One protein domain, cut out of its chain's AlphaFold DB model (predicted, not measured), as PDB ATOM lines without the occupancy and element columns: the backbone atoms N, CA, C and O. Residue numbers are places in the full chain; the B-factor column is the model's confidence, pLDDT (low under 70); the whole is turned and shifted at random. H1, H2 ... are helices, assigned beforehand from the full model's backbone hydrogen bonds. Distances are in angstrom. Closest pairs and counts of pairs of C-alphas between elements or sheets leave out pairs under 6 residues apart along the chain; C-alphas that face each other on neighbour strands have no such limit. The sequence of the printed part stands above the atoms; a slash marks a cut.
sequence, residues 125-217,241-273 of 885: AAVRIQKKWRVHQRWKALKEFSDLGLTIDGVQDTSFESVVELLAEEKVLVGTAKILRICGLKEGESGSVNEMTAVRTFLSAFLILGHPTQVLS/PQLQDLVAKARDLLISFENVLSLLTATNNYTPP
ATOM      1  N   ALA A 125     174.289 228.727 181.805       82.94
ATOM      2  CA  ALA A 125     173.329 229.107 180.775       82.94
ATOM      3  C   ALA A 125     173.477 228.217 179.534       82.94
ATOM      4  O   ALA A 125     172.495 227.606 179.102       82.94
ATOM      5  N   ALA A 126     174.705 228.038 179.038       85.75
ATOM      6  CA  ALA A 126     175.019 227.167 177.912       85.75
ATOM      7  C   ALA A 126     174.582 225.717 178.172       85.75
ATOM      8  O   ALA A 126     173.916 225.124 177.327       85.75
ATOM      9  N   VAL A 127     174.847 225.151 179.356       86.19
ATOM     10  CA  VAL A 127     174.413 223.782 179.704       86.19
ATOM     11  C   VAL A 127     172.887 223.652 179.720       86.19
ATOM     12  O   VAL A 127     172.349 222.661 179.219       86.19
ATOM     13  N   ARG A 128     172.162 224.638 180.264       85.88
ATOM     14  CA  ARG A 128     170.687 224.615 180.284       85.88
ATOM     15  C   ARG A 128     170.097 224.749 178.882       85.88
ATOM     16  O   ARG A 128     169.188 223.984 178.551       85.88
ATOM     17  N   ILE A 129     170.638 225.654 178.066       88.44
ATOM     18  CA  ILE A 129     170.247 225.839 176.663       88.44
ATOM     19  C   ILE A 129     170.528 224.558 175.880       88.44
ATOM     20  O   ILE A 129     169.622 224.024 175.251       88.44
ATOM     21  N   GLN A 130     171.730 223.990 175.990       87.94
ATOM     22  CA  GLN A 130     172.092 222.737 175.326       87.94
ATOM     23  C   GLN A 130     171.215 221.568 175.779       87.94
ATOM     24  O   GLN A 130     170.811 220.753 174.952       87.94
ATOM     25  N   LYS A 131     170.890 221.465 177.073       86.81
ATOM     26  CA  LYS A 131     169.989 220.423 177.581       86.81
ATOM     27  C   LYS A 131     168.599 220.574 176.966       86.81
ATOM     28  O   LYS A 131     168.087 219.608 176.413       86.81
ATOM     29  N   LYS A 132     168.007 221.771 177.008       88.88
ATOM     30  CA  LYS A 132     166.686 222.030 176.411       88.88
ATOM     31  C   LYS A 132     166.689 221.849 174.894       88.88
ATOM     32  O   LYS A 132     165.757 221.247 174.375       88.88
ATOM     33  N   TRP A 133     167.751 222.271 174.213       90.88
ATOM     34  CA  TRP A 133     167.937 222.063 172.781       90.88
ATOM     35  C   TRP A 133     168.010 220.574 172.434       90.88
ATOM     36  O   TRP A 133     167.255 220.128 171.582       90.88
ATOM     37  N   ARG A 134     168.818 219.763 173.138       87.75
ATOM     38  CA  ARG A 134     168.886 218.304 172.915       87.75
ATOM     39  C   ARG A 134     167.538 217.618 173.155       87.75
ATOM     40  O   ARG A 134     167.161 216.749 172.379       87.75
ATOM     41  N   VAL A 135     166.807 218.013 174.200       88.31
ATOM     42  CA  VAL A 135     165.456 217.489 174.476       88.31
ATOM     43  C   VAL A 135     164.480 217.874 173.366       88.31
ATOM     44  O   VAL A 135     163.732 217.026 172.894       88.31
ATOM     45  N   HIS A 136     164.536 219.120 172.893       88.75
ATOM     46  CA  HIS A 136     163.724 219.582 171.772       88.75
ATOM     47  C   HIS A 136     164.077 218.864 170.461       88.75
ATOM     48  O   HIS A 136     163.173 218.501 169.721       88.75
ATOM     49  N   GLN A 137     165.359 218.594 170.187       87.75
ATOM     50  CA  GLN A 137     165.780 217.828 169.007       87.75
ATOM     51  C   GLN A 137     165.248 216.390 169.031       87.75
ATOM     52  O   GLN A 137     164.808 215.886 168.003       87.75
ATOM     53  N   ARG A 138     165.238 215.735 170.201       88.06
ATOM     54  CA  ARG A 138     164.673 214.381 170.351       88.06
ATOM     55  C   ARG A 138     163.159 214.367 170.194       88.06
ATOM     56  O   ARG A 138     162.637 213.519 169.484       88.06
ATOM     57  N   TRP A 139     162.470 215.335 170.797       90.38
ATOM     58  CA  TRP A 139     161.035 215.526 170.591       90.38
ATOM     59  C   TRP A 139     160.700 215.786 169.119       90.38
ATOM     60  O   TRP A 139     159.781 215.178 168.585       90.38
ATOM     61  N   LYS A 140     161.469 216.656 168.453       89.19
ATOM     62  CA  LYS A 140     161.299 216.969 167.034       89.19
ATOM     63  C   LYS A 140     161.482 215.723 166.169       89.19
ATOM     64  O   LYS A 140     160.650 215.488 165.309       89.19
ATOM     65  N   ALA A 141     162.507 214.909 166.428       87.06
ATOM     66  CA  ALA A 141     162.709 213.647 165.717       87.06
ATOM     67  C   ALA A 141     161.553 212.655 165.940       87.06
ATOM     68  O   ALA A 141     161.108 212.029 164.985       87.06
ATOM     69  N   LEU A 142     161.041 212.541 167.174       88.19
ATOM     70  CA  LEU A 142     159.880 211.696 167.492       88.19
ATOM     71  C   LEU A 142     158.616 212.167 166.776       88.19
ATOM     72  O   LEU A 142     157.889 211.348 166.225       88.19
ATOM     73  N   LYS A 143     158.382 213.480 166.751       87.12
ATOM     74  CA  LYS A 143     157.253 214.072 166.038       87.12
ATOM     75  C   LYS A 143     157.371 213.857 164.528       87.12
ATOM     76  O   LYS A 143     156.442 213.341 163.933       87.12
ATOM     77  N   GLU A 144     158.533 214.164 163.944       87.62
ATOM     78  CA  GLU A 144     158.811 213.937 162.517       87.62
ATOM     79  C   GLU A 144     158.595 212.476 162.114       87.62
ATOM     80  O   GLU A 144     158.091 212.237 161.028       87.62
ATOM     81  N   PHE A 145     158.955 211.509 162.967       87.31
ATOM     82  CA  PHE A 145     158.723 210.087 162.704       87.31
ATOM     83  C   PHE A 145     157.253 209.687 162.875       87.31
ATOM     84  O   PHE A 145     156.719 208.963 162.042       87.31
ATOM     85  N   SER A 146     156.577 210.181 163.917       84.94
ATOM     86  CA  SER A 146     155.146 209.928 164.134       84.94
ATOM     87  C   SER A 146     154.277 210.495 163.008       84.94
ATOM     88  O   SER A 146     153.273 209.883 162.657       84.94
ATOM     89  N   ASP A 147     154.671 211.633 162.430       85.62
ATOM     90  CA  ASP A 147     153.982 212.272 161.305       85.62
ATOM     91  C   ASP A 147     154.095 211.438 160.004       85.62
ATOM     92  O   ASP A 147     153.320 211.660 159.077       85.62
ATOM     93  N   LEU A 148     155.014 210.458 159.928       83.69
ATOM     94  CA  LEU A 148     155.128 209.529 158.789       83.69
ATOM     95  C   LEU A 148     154.028 208.456 158.774       83.69
ATOM     96  O   LEU A 148     153.866 207.786 157.760       83.69
ATOM     97  N   GLY A 149     153.310 208.245 159.885       74.25
ATOM     98  CA  GLY A 149     152.218 207.264 159.958       74.25
ATOM     99  C   GLY A 149     152.644 205.794 159.810       74.25
ATOM    100  O   GLY A 149     151.802 204.943 159.546       74.25
ATOM    101  N   LEU A 150     153.934 205.482 159.976       79.56
ATOM    102  CA  LEU A 150     154.477 204.121 159.908       79.56
ATOM    103  C   LEU A 150     154.137 203.335 161.184       79.56
ATOM    104  O   LEU A 150     154.881 203.379 162.163       79.56
ATOM    105  N   THR A 151     153.015 202.617 161.165       78.38
ATOM    106  CA  THR A 151     152.584 201.701 162.236       78.38
ATOM    107  C   THR A 151     152.455 200.272 161.716       78.38
ATOM    108  O   THR A 151     152.263 200.055 160.518       78.38
ATOM    109  N   ILE A 152     152.553 199.280 162.610       75.25
ATOM    110  CA  ILE A 152     152.397 197.860 162.241       75.25
ATOM    111  C   ILE A 152     151.053 197.594 161.542       75.25
ATOM    112  O   ILE A 152     151.015 196.849 160.562       75.25
ATOM    113  N   ASP A 153     149.974 198.210 162.028       74.69
ATOM    114  CA  ASP A 153     148.623 198.026 161.487       74.69
ATOM    115  C   ASP A 153     148.426 198.813 160.181       74.69
ATOM    116  O   ASP A 153     147.887 198.284 159.213       74.69
ATOM    117  N   GLY A 154     148.961 200.037 160.096       75.00
ATOM    118  CA  GLY A 154     148.834 200.878 158.903       75.00
ATOM    119  C   GLY A 154     149.501 200.280 157.663       75.00
ATOM    120  O   GLY A 154     148.980 200.417 156.562       75.00
ATOM    121  N   VAL A 155     150.621 199.566 157.833       78.69
ATOM    122  CA  VAL A 155     151.336 198.917 156.720       78.69
ATOM    123  C   VAL A 155     150.590 197.679 156.191       78.69
ATOM    124  O   VAL A 155     150.755 197.335 155.023       78.69
ATOM    125  N   GLN A 156     149.756 197.017 157.004       75.94
ATOM    126  CA  GLN A 156     148.955 195.863 156.558       75.94
ATOM    127  C   GLN A 156     147.773 196.273 155.667       75.94
ATOM    128  O   GLN A 156     147.410 195.522 154.762       75.94
ATOM    129  N   ASP A 157     147.205 197.457 155.908       77.25
ATOM    130  CA  ASP A 157     146.017 197.959 155.205       77.25
ATOM    131  C   ASP A 157     146.347 198.700 153.893       77.25
ATOM    132  O   ASP A 157     145.476 198.913 153.049       77.25
ATOM    133  N   THR A 158     147.610 199.086 153.690       79.94
ATOM    134  CA  THR A 158     148.103 199.735 152.461       79.94
ATOM    135  C   THR A 158     148.598 198.723 151.424       79.94
ATOM    136  O   THR A 158     149.028 197.632 151.771       79.94
ATOM    137  N   SER A 159     148.583 199.061 150.130       83.94
ATOM    138  CA  SER A 159     149.134 198.194 149.074       83.94
ATOM    139  C   SER A 159     150.664 198.124 149.088       83.94
ATOM    140  O   SER A 159     151.336 199.135 149.288       83.94
ATOM    141  N   PHE A 160     151.218 196.955 148.752       81.62
ATOM    142  CA  PHE A 160     152.664 196.689 148.747       81.62
ATOM    143  C   PHE A 160     153.491 197.689 147.930       81.62
ATOM    144  O   PHE A 160     154.524 198.148 148.410       81.62
ATOM    145  N   GLU A 161     153.041 198.056 146.727       81.75
ATOM    146  CA  GLU A 161     153.756 199.018 145.874       81.75
ATOM    147  C   GLU A 161     153.855 200.395 146.543       81.75
ATOM    148  O   GLU A 161     154.940 200.966 146.627       81.75
ATOM    149  N   SER A 162     152.758 200.867 147.139       81.56
ATOM    150  CA  SER A 162     152.711 202.129 147.885       81.56
ATOM    151  C   SER A 162     153.600 202.113 149.130       81.56
ATOM    152  O   SER A 162     154.249 203.111 149.433       81.56
ATOM    153  N   VAL A 163     153.687 200.979 149.836       83.19
ATOM    154  CA  VAL A 163     154.593 200.823 150.987       83.19
ATOM    155  C   VAL A 163     156.055 200.848 150.540       83.19
ATOM    156  O   VAL A 163     156.885 201.478 151.190       83.19
ATOM    157  N   VAL A 164     156.399 200.186 149.432       84.25
ATOM    158  CA  VAL A 164     157.773 200.185 148.903       84.25
ATOM    159  C   VAL A 164     158.195 201.586 148.458       84.25
ATOM    160  O   VAL A 164     159.317 201.994 148.763       84.25
ATOM    161  N   GLU A 165     157.312 202.335 147.793       85.38
ATOM    162  CA  GLU A 165     157.560 203.733 147.422       85.38
ATOM    163  C   GLU A 165     157.757 204.616 148.659       85.38
ATOM    164  O   GLU A 165     158.765 205.320 148.748       85.38
ATOM    165  N   LEU A 166     156.874 204.500 149.658       84.62
ATOM    166  CA  LEU A 166     156.970 205.244 150.915       84.62
ATOM    167  C   LEU A 166     158.289 204.957 151.651       84.62
ATOM    168  O   LEU A 166     158.974 205.873 152.102       84.62
ATOM    169  N   LEU A 167     158.690 203.687 151.753       85.12
ATOM    170  CA  LEU A 167     159.930 203.286 152.427       85.12
ATOM    171  C   LEU A 167     161.201 203.653 151.644       85.12
ATOM    172  O   LEU A 167     162.293 203.676 152.223       85.12
ATOM    173  N   ALA A 168     161.078 203.935 150.346       84.88
ATOM    174  CA  ALA A 168     162.171 204.426 149.514       84.88
ATOM    175  C   ALA A 168     162.382 205.945 149.641       84.88
ATOM    176  O   ALA A 168     163.461 206.431 149.286       84.88
ATOM    177  N   GLU A 169     161.405 206.692 150.165       87.88
ATOM    178  CA  GLU A 169     161.515 208.138 150.333       87.88
ATOM    179  C   GLU A 169     162.661 208.532 151.277       87.88
ATOM    180  O   GLU A 169     162.817 208.024 152.392       87.88
ATOM    181  N   GLU A 170     163.439 209.537 150.868       85.38
ATOM    182  CA  GLU A 170     164.568 210.040 151.658       85.38
ATOM    183  C   GLU A 170     164.124 210.556 153.037       85.38
ATOM    184  O   GLU A 170     164.814 210.348 154.036       85.38
ATOM    185  N   LYS A 171     162.935 211.169 153.116       86.31
ATOM    186  CA  LYS A 171     162.360 211.670 154.373       86.31
ATOM    187  C   LYS A 171     162.145 210.546 155.389       86.31
ATOM    188  O   LYS A 171     162.475 210.728 156.562       86.31
ATOM    189  N   VAL A 172     161.661 209.387 154.938       87.50
ATOM    190  CA  VAL A 172     161.421 208.206 155.778       87.50
ATOM    191  C   VAL A 172     162.738 207.597 156.247       87.50
ATOM    192  O   VAL A 172     162.900 207.312 157.437       87.50
ATOM    193  N   LEU A 173     163.723 207.474 155.353       86.50
ATOM    194  CA  LEU A 173     165.049 206.952 155.692       86.50
ATOM    195  C   LEU A 173     165.758 207.833 156.731       86.50
ATOM    196  O   LEU A 173     166.262 207.335 157.739       86.50
ATOM    197  N   VAL A 174     165.751 209.152 156.527       86.44
ATOM    198  CA  VAL A 174     166.387 210.114 157.437       86.44
ATOM    199  C   VAL A 174     165.634 210.212 158.769       86.44
ATOM    200  O   VAL A 174     166.270 210.279 159.824       86.44
ATOM    201  N   GLY A 175     164.296 210.194 158.752       86.06
ATOM    202  CA  GLY A 175     163.465 210.178 159.960       86.06
ATOM    203  C   GLY A 175     163.716 208.935 160.817       86.06
ATOM    204  O   GLY A 175     163.999 209.046 162.013       86.06
ATOM    205  N   THR A 176     163.732 207.761 160.184       88.38
ATOM    206  CA  THR A 176     164.014 206.476 160.842       88.38
ATOM    207  C   THR A 176     165.434 206.440 161.410       88.38
ATOM    208  O   THR A 176     165.623 206.058 162.565       88.38
ATOM    209  N   ALA A 177     166.438 206.932 160.674       87.50
ATOM    210  CA  ALA A 177     167.821 207.011 161.156       87.50
ATOM    211  C   ALA A 177     167.962 207.859 162.437       87.50
ATOM    212  O   ALA A 177     168.663 207.476 163.378       87.50
ATOM    213  N   LYS A 178     167.266 209.007 162.513       86.94
ATOM    214  CA  LYS A 178     167.273 209.866 163.712       86.94
ATOM    215  C   LYS A 178     166.689 209.148 164.930       86.94
ATOM    216  O   LYS A 178     167.228 209.303 166.027       86.94
ATOM    217  N   ILE A 179     165.621 208.371 164.746       87.94
ATOM    218  CA  ILE A 179     164.967 207.623 165.825       87.94
ATOM    219  C   ILE A 179     165.785 206.421 166.274       87.94
ATOM    220  O   ILE A 179     166.028 206.284 167.471       87.94
ATOM    221  N   LEU A 180     166.301 205.613 165.349       87.44
ATOM    222  CA  LEU A 180     167.168 204.480 165.688       87.44
ATOM    223  C   LEU A 180     168.394 204.931 166.501       87.44
ATOM    224  O   LEU A 180     168.765 204.292 167.485       87.44
ATOM    225  N   ARG A 181     168.939 206.118 166.197       85.75
ATOM    226  CA  ARG A 181     170.028 206.744 166.963       85.75
ATOM    227  C   ARG A 181     169.636 207.127 168.393       85.75
ATOM    228  O   ARG A 181     170.491 207.077 169.284       85.75
ATOM    229  N   ILE A 182     168.389 207.549 168.615       84.44
ATOM    230  CA  ILE A 182     167.834 207.829 169.952       84.44
ATOM    231  C   ILE A 182     167.602 206.514 170.707       84.44
ATOM    232  O   ILE A 182     167.899 206.444 171.899       84.44
ATOM    233  N   CYS A 183     167.175 205.468 169.998       83.00
ATOM    234  CA  CYS A 183     166.957 204.111 170.500       83.00
ATOM    235  C   CYS A 183     168.243 203.263 170.599       83.00
ATOM    236  O   CYS A 183     168.164 202.052 170.770       83.00
ATOM    237  N   GLY A 184     169.433 203.869 170.511       76.94
ATOM    238  CA  GLY A 184     170.712 203.192 170.766       76.94
ATOM    239  C   GLY A 184     171.253 202.309 169.633       76.94
ATOM    240  O   GLY A 184     172.349 201.775 169.777       76.94
ATOM    241  N   LEU A 185     170.559 202.215 168.498       78.69
ATOM    242  CA  LEU A 185     170.976 201.454 167.318       78.69
ATOM    243  C   LEU A 185     171.818 202.354 166.399       78.69
ATOM    244  O   LEU A 185     171.293 203.083 165.558       78.69
ATOM    245  N   LYS A 186     173.141 202.367 166.612       73.50
ATOM    246  CA  LYS A 186     174.096 203.180 165.836       73.50
ATOM    247  C   LYS A 186     175.052 202.292 165.043       73.50
ATOM    248  O   LYS A 186     176.119 201.936 165.537       73.50
ATOM    249  N   GLU A 187     174.689 201.972 163.807       65.75
ATOM    250  CA  GLU A 187     175.545 201.213 162.886       65.75
ATOM    251  C   GLU A 187     176.297 202.168 161.944       65.75
ATOM    252  O   GLU A 187     175.885 202.418 160.816       65.75
ATOM    253  N   GLY A 188     177.412 202.731 162.421       65.06
ATOM    254  CA  GLY A 188     178.299 203.600 161.634       65.06
ATOM    255  C   GLY A 188     178.173 205.104 161.916       65.06
ATOM    256  O   GLY A 188     177.471 205.541 162.830       65.06
ATOM    257  N   GLU A 189     178.920 205.903 161.149       71.25
ATOM    258  CA  GLU A 189     178.904 207.369 161.237       71.25
ATOM    259  C   GLU A 189     177.621 207.951 160.628       71.25
ATOM    260  O   GLU A 189     177.025 207.358 159.725       71.25
ATOM    261  N   SER A 190     177.201 209.124 161.117       70.00
ATOM    262  CA  SER A 190     175.982 209.796 160.651       70.00
ATOM    263  C   SER A 190     176.071 210.141 159.160       70.00
ATOM    264  O   SER A 190     176.942 210.909 158.763       70.00
ATOM    265  N   GLY A 191     175.160 209.599 158.352       67.50
ATOM    266  CA  GLY A 191     175.136 209.753 156.894       67.50
ATOM    267  C   GLY A 191     175.989 208.736 156.128       67.50
ATOM    268  O   GLY A 191     176.139 208.861 154.914       67.50
ATOM    269  N   SER A 192     176.559 207.730 156.800       78.25
ATOM    270  CA  SER A 192     177.356 206.688 156.142       78.25
ATOM    271  C   SER A 192     176.496 205.682 155.362       78.25
ATOM    272  O   SER A 192     175.331 205.430 155.681       78.25
ATOM    273  N   VAL A 193     177.095 205.032 154.357       74.94
ATOM    274  CA  VAL A 193     176.452 203.943 153.588       74.94
ATOM    275  C   VAL A 193     176.041 202.778 154.501       74.94
ATOM    276  O   VAL A 193     175.022 202.127 154.258       74.94
ATOM    277  N   ASN A 194     176.797 202.549 155.577       74.81
ATOM    278  CA  ASN A 194     176.515 201.515 156.570       74.81
ATOM    279  C   ASN A 194     175.253 201.847 157.380       74.81
ATOM    280  O   ASN A 194     174.376 200.992 157.476       74.81
ATOM    281  N   GLU A 195     175.098 203.097 157.840       81.00
ATOM    282  CA  GLU A 195     173.885 203.549 158.545       81.00
ATOM    283  C   GLU A 195     172.655 203.408 157.636       81.00
ATOM    284  O   GLU A 195     171.621 202.886 158.041       81.00
ATOM    285  N   MET A 196     172.780 203.765 156.357       81.88
ATOM    286  CA  MET A 196     171.680 203.632 155.397       81.88
ATOM    287  C   MET A 196     171.348 202.173 155.048       81.88
ATOM    288  O   MET A 196     170.217 201.869 154.667       81.88
ATOM    289  N   THR A 197     172.310 201.257 155.153       81.50
ATOM    290  CA  THR A 197     172.077 199.816 154.958       81.50
ATOM    291  C   THR A 197     171.371 199.213 156.170       81.50
ATOM    292  O   THR A 197     170.425 198.441 156.001       81.50
ATOM    293  N   ALA A 198     171.770 199.622 157.373       83.50
ATOM    294  CA  ALA A 198     171.116 199.280 158.631       83.50
ATOM    295  C   ALA A 198     169.659 199.753 158.655       83.50
ATOM    296  O   ALA A 198     168.750 198.963 158.886       83.50
ATOM    297  N   VAL A 199     169.420 201.020 158.301       87.62
ATOM    298  CA  VAL A 199     168.075 201.610 158.233       87.62
ATOM    299  C   VAL A 199     167.199 200.860 157.233       87.62
ATOM    300  O   VAL A 199     166.075 200.502 157.562       87.62
ATOM    301  N   ARG A 200     167.705 200.542 156.034       88.62
ATOM    302  CA  ARG A 200     166.941 199.746 155.053       88.62
ATOM    303  C   ARG A 200     166.663 198.321 155.528       88.62
ATOM    304  O   ARG A 200     165.612 197.774 155.215       88.62
ATOM    305  N   THR A 201     167.588 197.729 156.279       88.50
ATOM    306  CA  THR A 201     167.398 196.403 156.882       88.50
ATOM    307  C   THR A 201     166.372 196.454 158.011       88.50
ATOM    308  O   THR A 201     165.557 195.557 158.136       88.50
ATOM    309  N   PHE A 202     166.343 197.523 158.801       89.50
ATOM    310  CA  PHE A 202     165.295 197.738 159.792       89.50
ATOM    311  C   PHE A 202     163.924 197.946 159.129       89.50
ATOM    312  O   PHE A 202     162.948 197.307 159.511       89.50
ATOM    313  N   LEU A 203     163.846 198.777 158.084       89.75
ATOM    314  CA  LEU A 203     162.598 199.034 157.356       89.75
ATOM    315  C   LEU A 203     162.066 197.798 156.615       89.75
ATOM    316  O   LEU A 203     160.856 197.678 156.427       89.75
ATOM    317  N   SER A 204     162.924 196.839 156.250       89.19
ATOM    318  CA  SER A 204     162.455 195.575 155.677       89.19
ATOM    319  C   SER A 204     161.645 194.737 156.671       89.19
ATOM    320  O   SER A 204     160.822 193.940 156.229       89.19
ATOM    321  N   ALA A 205     161.784 194.948 157.989       89.94
ATOM    322  CA  ALA A 205     160.921 194.313 158.984       89.94
ATOM    323  C   ALA A 205     159.447 194.733 158.814       89.94
ATOM    324  O   ALA A 205     158.567 193.879 158.902       89.94
ATOM    325  N   PHE A 206     159.179 196.007 158.486       87.94
ATOM    326  CA  PHE A 206     157.825 196.491 158.179       87.94
ATOM    327  C   PHE A 206     157.268 195.846 156.902       87.94
ATOM    328  O   PHE A 206     156.117 195.418 156.891       87.94
ATOM    329  N   LEU A 207     158.089 195.695 155.854       86.69
ATOM    330  CA  LEU A 207     157.684 195.014 154.614       86.69
ATOM    331  C   LEU A 207     157.377 193.529 154.833       86.69
ATOM    332  O   LEU A 207     156.365 193.028 154.344       86.69
ATOM    333  N   ILE A 208     158.245 192.829 155.569       87.50
ATOM    334  CA  ILE A 208     158.098 191.398 155.866       87.50
ATOM    335  C   ILE A 208     156.832 191.144 156.690       87.50
ATOM    336  O   ILE A 208     156.149 190.151 156.451       87.50
ATOM    337  N   LEU A 209     156.511 192.023 157.644       85.62
ATOM    338  CA  LEU A 209     155.327 191.872 158.486       85.62
ATOM    339  C   LEU A 209     154.030 192.283 157.770       85.62
ATOM    340  O   LEU A 209     153.027 191.589 157.913       85.62
ATOM    341  N   GLY A 210     154.051 193.369 156.993       82.31
ATOM    342  CA  GLY A 210     152.874 193.882 156.283       82.31
ATOM    343  C   GLY A 210     152.456 193.037 155.081       82.31
ATOM    344  O   GLY A 210     151.275 192.755 154.889       82.31
ATOM    345  N   HIS A 211     153.424 192.557 154.295       82.75
ATOM    346  CA  HIS A 211     153.163 191.768 153.086       82.75
ATOM    347  C   HIS A 211     154.036 190.502 153.014       82.75
ATOM    348  O   HIS A 211     154.795 190.321 152.054       82.75
ATOM    349  N   PRO A 212     153.904 189.564 153.974       80.31
ATOM    350  CA  PRO A 212     154.764 188.382 154.063       80.31
ATOM    351  C   PRO A 212     154.680 187.499 152.817       80.31
ATOM    352  O   PRO A 212     155.680 186.934 152.391       80.31
ATOM    353  N   THR A 213     153.505 187.397 152.193       72.19
ATOM    354  CA  THR A 213     153.322 186.613 150.964       72.19
ATOM    355  C   THR A 213     154.041 187.223 149.773       72.19
ATOM    356  O   THR A 213     154.599 186.486 148.980       72.19
ATOM    357  N   GLN A 214     154.046 188.546 149.632       76.81
ATOM    358  CA  GLN A 214     154.626 189.202 148.457       76.81
ATOM    359  C   GLN A 214     156.147 189.348 148.575       76.81
ATOM    360  O   GLN A 214     156.844 189.298 147.567       76.81
ATOM    361  N   VAL A 215     156.662 189.487 149.802       75.56
ATOM    362  CA  VAL A 215     158.101 189.620 150.085       75.56
ATOM    363  C   VAL A 215     158.810 188.268 150.149       75.56
ATOM    364  O   VAL A 215     159.973 188.175 149.764       75.56
ATOM    365  N   LEU A 216     158.139 187.226 150.655       73.75
ATOM    366  CA  LEU A 216     158.755 185.917 150.907       73.75
ATOM    367  C   LEU A 216     158.351 184.832 149.896       73.75
ATOM    368  O   LEU A 216     158.923 183.745 149.954       73.75
ATOM    369  N   SER A 217     157.399 185.094 148.988       66.12
ATOM    370  CA  SER A 217     157.096 184.178 147.879       66.12
ATOM    371  C   SER A 217     158.162 184.298 146.798       66.12
ATOM    372  O   SER A 217     158.425 185.377 146.256       66.12
ATOM    373  N   PRO A 241     159.545 176.633 157.960       70.12
ATOM    374  CA  PRO A 241     159.701 177.034 159.362       70.12
ATOM    375  C   PRO A 241     160.722 178.165 159.559       70.12
ATOM    376  O   PRO A 241     160.594 178.953 160.490       70.12
ATOM    377  N   GLN A 242     161.710 178.301 158.667       70.19
ATOM    378  CA  GLN A 242     162.702 179.380 158.729       70.19
ATOM    379  C   GLN A 242     162.136 180.737 158.281       70.19
ATOM    380  O   GLN A 242     162.553 181.771 158.794       70.19
ATOM    381  N   LEU A 243     161.181 180.746 157.341       77.12
ATOM    382  CA  LEU A 243     160.496 181.976 156.922       77.12
ATOM    383  C   LEU A 243     159.527 182.447 158.012       77.12
ATOM    384  O   LEU A 243     159.440 183.640 158.278       77.12
ATOM    385  N   GLN A 244     158.864 181.510 158.696       79.81
ATOM    386  CA  GLN A 244     158.023 181.818 159.856       79.81
ATOM    387  C   GLN A 244     158.844 182.358 161.035       79.81
ATOM    388  O   GLN A 244     158.423 183.322 161.667       79.81
ATOM    389  N   ASP A 245     160.034 181.802 161.290       84.00
ATOM    390  CA  ASP A 245     160.981 182.320 162.290       84.00
ATOM    391  C   ASP A 245     161.465 183.743 161.946       84.00
ATOM    392  O   ASP A 245     161.543 184.599 162.825       84.00
ATOM    393  N   LEU A 246     161.718 184.043 160.665       87.88
ATOM    394  CA  LEU A 246     162.059 185.401 160.224       87.88
ATOM    395  C   LEU A 246     160.903 186.390 160.440       87.88
ATOM    396  O   LEU A 246     161.135 187.491 160.938       87.88
ATOM    397  N   VAL A 247     159.668 186.002 160.102       87.44
ATOM    398  CA  VAL A 247     158.466 186.827 160.328       87.44
ATOM    399  C   VAL A 247     158.226 187.047 161.824       87.44
ATOM    400  O   VAL A 247     157.914 188.163 162.232       87.44
ATOM    401  N   ALA A 248     158.419 186.019 162.656       86.75
ATOM    402  CA  ALA A 248     158.311 186.132 164.109       86.75
ATOM    403  C   ALA A 248     159.353 187.110 164.677       86.75
ATOM    404  O   ALA A 248     158.991 188.036 165.395       86.75
ATOM    405  N   LYS A 249     160.622 186.995 164.267       90.19
ATOM    406  CA  LYS A 249     161.692 187.919 164.685       90.19
ATOM    407  C   LYS A 249     161.471 189.352 164.201       90.19
ATOM    408  O   LYS A 249     161.794 190.291 164.922       90.19
ATOM    409  N   ALA A 250     160.913 189.536 163.001       90.38
ATOM    410  CA  ALA A 250     160.518 190.853 162.498       90.38
ATOM    411  C   ALA A 250     159.406 191.462 163.365       90.38
ATOM    412  O   ALA A 250     159.486 192.628 163.746       90.38
ATOM    413  N   ARG A 251     158.399 190.660 163.732       89.25
ATOM    414  CA  ARG A 251     157.316 191.072 164.630       89.25
ATOM    415  C   ARG A 251     157.843 191.469 166.009       89.25
ATOM    416  O   ARG A 251     157.486 192.533 166.501       89.25
ATOM    417  N   ASP A 252     158.705 190.651 166.606       89.50
ATOM    418  CA  ASP A 252     159.279 190.917 167.930       89.50
ATOM    419  C   ASP A 252     160.110 192.209 167.936       89.50
ATOM    420  O   ASP A 252     160.027 193.000 168.881       89.50
ATOM    421  N   LEU A 253     160.856 192.472 166.853       91.56
ATOM    422  CA  LEU A 253     161.601 193.718 166.663       91.56
ATOM    423  C   LEU A 253     160.680 194.939 166.627       91.56
ATOM    424  O   LEU A 253     160.945 195.915 167.329       91.56
ATOM    425  N   LEU A 254     159.607 194.894 165.832       89.75
ATOM    426  CA  LEU A 254     158.691 196.028 165.705       89.75
ATOM    427  C   LEU A 254     157.894 196.270 166.991       89.75
ATOM    428  O   LEU A 254     157.758 197.420 167.396       89.75
ATOM    429  N   ILE A 255     157.466 195.217 167.696       88.75
ATOM    430  CA  ILE A 255     156.800 195.346 169.004       88.75
ATOM    431  C   ILE A 255     157.752 195.955 170.041       88.75
ATOM    432  O   ILE A 255     157.382 196.881 170.762       88.75
ATOM    433  N   SER A 256     158.996 195.467 170.123       88.12
ATOM    434  CA  SER A 256     160.006 196.031 171.030       88.12
ATOM    435  C   SER A 256     160.279 197.505 170.710       88.12
ATOM    436  O   SER A 256     160.362 198.339 171.612       88.12
ATOM    437  N   PHE A 257     160.340 197.851 169.423       89.25
ATOM    438  CA  PHE A 257     160.531 199.219 168.964       89.25
ATOM    439  C   PHE A 257     159.348 200.137 169.308       89.25
ATOM    440  O   PHE A 257     159.569 201.211 169.867       89.25
ATOM    441  N   GLU A 258     158.104 199.721 169.053       87.25
ATOM    442  CA  GLU A 258     156.900 200.483 169.420       87.25
ATOM    443  C   GLU A 258     156.784 200.676 170.939       87.25
ATOM    444  O   GLU A 258     156.475 201.775 171.407       87.25
ATOM    445  N   ASN A 259     157.134 199.656 171.731       87.00
ATOM    446  CA  ASN A 259     157.194 199.770 173.187       87.00
ATOM    447  C   ASN A 259     158.199 200.849 173.616       87.00
ATOM    448  O   ASN A 259     157.870 201.713 174.432       87.00
ATOM    449  N   VAL A 260     159.400 200.868 173.029       85.75
ATOM    450  CA  VAL A 260     160.406 201.909 173.296       85.75
ATOM    451  C   VAL A 260     159.913 203.291 172.864       85.75
ATOM    452  O   VAL A 260     160.123 204.261 173.596       85.75
ATOM    453  N   LEU A 261     159.220 203.396 171.725       85.19
ATOM    454  CA  LEU A 261     158.624 204.651 171.265       85.19
ATOM    455  C   LEU A 261     157.567 205.180 172.236       85.19
ATOM    456  O   LEU A 261     157.577 206.370 172.551       85.19
ATOM    457  N   SER A 262     156.713 204.305 172.770       84.88
ATOM    458  CA  SER A 262     155.665 204.672 173.733       84.88
ATOM    459  C   SER A 262     156.231 205.255 175.036       84.88
ATOM    460  O   SER A 262     155.612 206.104 175.680       84.88
ATOM    461  N   LEU A 263     157.454 204.855 175.402       83.75
ATOM    462  CA  LEU A 263     158.144 205.342 176.590       83.75
ATOM    463  C   LEU A 263     158.769 206.729 176.385       83.75
ATOM    464  O   LEU A 263     159.047 207.402 177.376       83.75
ATOM    465  N   LEU A 264     158.994 207.195 175.151       84.31
ATOM    466  CA  LEU A 264     159.607 208.500 174.856       84.31
ATOM    467  C   LEU A 264     158.633 209.656 175.146       84.31
ATOM    468  O   LEU A 264     157.968 210.192 174.262       84.31
ATOM    469  N   THR A 265     158.583 210.091 176.400       83.38
ATOM    470  CA  THR A 265     157.644 211.112 176.883       83.38
ATOM    471  C   THR A 265     158.374 212.339 177.437       83.38
ATOM    472  O   THR A 265     159.588 212.360 177.655       83.38
ATOM    473  N   ALA A 266     157.634 213.420 177.693       82.00
ATOM    474  CA  ALA A 266     158.219 214.632 178.270       82.00
ATOM    475  C   ALA A 266     158.840 214.388 179.664       82.00
ATOM    476  O   ALA A 266     159.786 215.080 180.047       82.00
ATOM    477  N   THR A 267     158.349 213.389 180.407       79.06
ATOM    478  CA  THR A 267     158.801 213.053 181.767       79.06
ATOM    479  C   THR A 267     160.204 212.443 181.788       79.06
ATOM    480  O   THR A 267     160.974 212.729 182.704       79.06
ATOM    481  N   ASN A 268     160.590 211.686 180.754       82.00
ATOM    482  CA  ASN A 268     161.931 211.108 180.614       82.00
ATOM    483  C   ASN A 268     162.837 211.881 179.640       82.00
ATOM    484  O   ASN A 268     163.891 211.386 179.234       82.00
ATOM    485  N   ASN A 269     162.470 213.120 179.287       84.44
ATOM    486  CA  ASN A 269     163.209 213.950 178.332       84.44
ATOM    487  C   ASN A 269     163.433 213.249 176.975       84.44
ATOM    488  O   ASN A 269     164.494 213.438 176.360       84.44
ATOM    489  N   TYR A 270     162.477 212.422 176.537       84.31
ATOM    490  CA  TYR A 270     162.565 211.623 175.310       84.31
ATOM    491  C   TYR A 270     163.848 210.779 175.264       84.31
ATOM    492  O   TYR A 270     164.572 210.766 174.269       84.31
ATOM    493  N   THR A 271     164.190 210.146 176.393       81.62
ATOM    494  CA  THR A 271     165.356 209.261 176.523       81.62
ATOM    495  C   THR A 271     164.897 207.916 177.076       81.62
ATOM    496  O   THR A 271     164.373 207.890 178.191       81.62
ATOM    497  N   PRO A 272     165.092 206.808 176.348       80.06
ATOM    498  CA  PRO A 272     164.656 205.501 176.813       80.06
ATOM    499  C   PRO A 272     165.544 204.991 177.968       80.06
ATOM    500  O   PRO A 272     166.727 205.347 178.044       80.06
ATOM    501  N   PRO A 273     164.996 204.177 178.888       79.44
ATOM    502  CA  PRO A 273     165.772 203.532 179.948       79.44
ATOM    503  C   PRO A 273     166.771 202.506 179.380       79.44
ATOM    504  O   PRO A 273     166.523 201.867 178.361       79.44
TER     505      PRO A 273
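What this domain is: This is residues 125 to 217 and 241 to 273 of the 885 residues of the protein "Putative T-complex protein 11-like protein 1" of Glarea lozoyensis (strain ATCC 74030 / MF5533) (UniProt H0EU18). H5 is the core, crossed by H4 and by the long H7 on different sides, with the short H2, H3 and H6 packed near its last residues; H1 packs by its last part on H4, and residues 125 to 130 stick out at one end. The 126 printed residues include seven named helices, H1 to H7 in chain order, and no named strand: the class is all helix. The whole is compact, with a radius of gyration of the C-alphas of 15.8 A, and spans 58 by 28 by 25 A.

Where its parts are: Find C-alpha 125 at (173.329, 229.107, 180.775); from there H1 runs 31.2 A to residue 146. Next come H2, residues 152 to 157, H3, residues 160 to 168, and H4, residues 170 to 182, 18.7 A long. H5, residues 193 to 210, covers 25.8 A, and H6 is residues 212 to 216. H7, residues 241 to 263, runs 33.2 A to C-alpha 263 at (158.144, 205.342, 176.590).

How they stand to each other: Start at the hub, H5. It touches H7 about perpendicular, at 74 degrees, closest at C-alphas 205 and 250, 4.9 A. It touches H4 at 81 degrees, C-alphas 177 and 199 being closest at 6.1 A. H3 touches H5 at a shallow tilt of 22 degrees, opposite ways, closest at C-alphas 167 and 203, 7.0 A. H2 touches it at C-alphas 156 and 210, 4.4 A. H6 only just touches H5, only at the corner, with 3 pairs of C-alphas within 8 A, closest 208 and 215, 6.0 A. With residues 138 to 145 alone, H1 touches H4, closest at C-alphas 145 and 175, 5.5 A; H1 and H7 are only just apart, closest 8.1 A. Each O i to N i+4 pair is within hydrogen-bond range in H1, H3, H4, H6 and H7, against 1 of 2 in H2 and 12 of 14 in H5.

The domain as a whole: Look for the farthest C-alphas at Ala 125 and Ser 217, 58.0 A apart. Residues 218 to 240 are not printed, and C-alphas 217 and 241 are 13.8 A apart across the cut. Of the links printed whole, none is long. Confidence is under 70 at residues 187 to 188, 191 and 217.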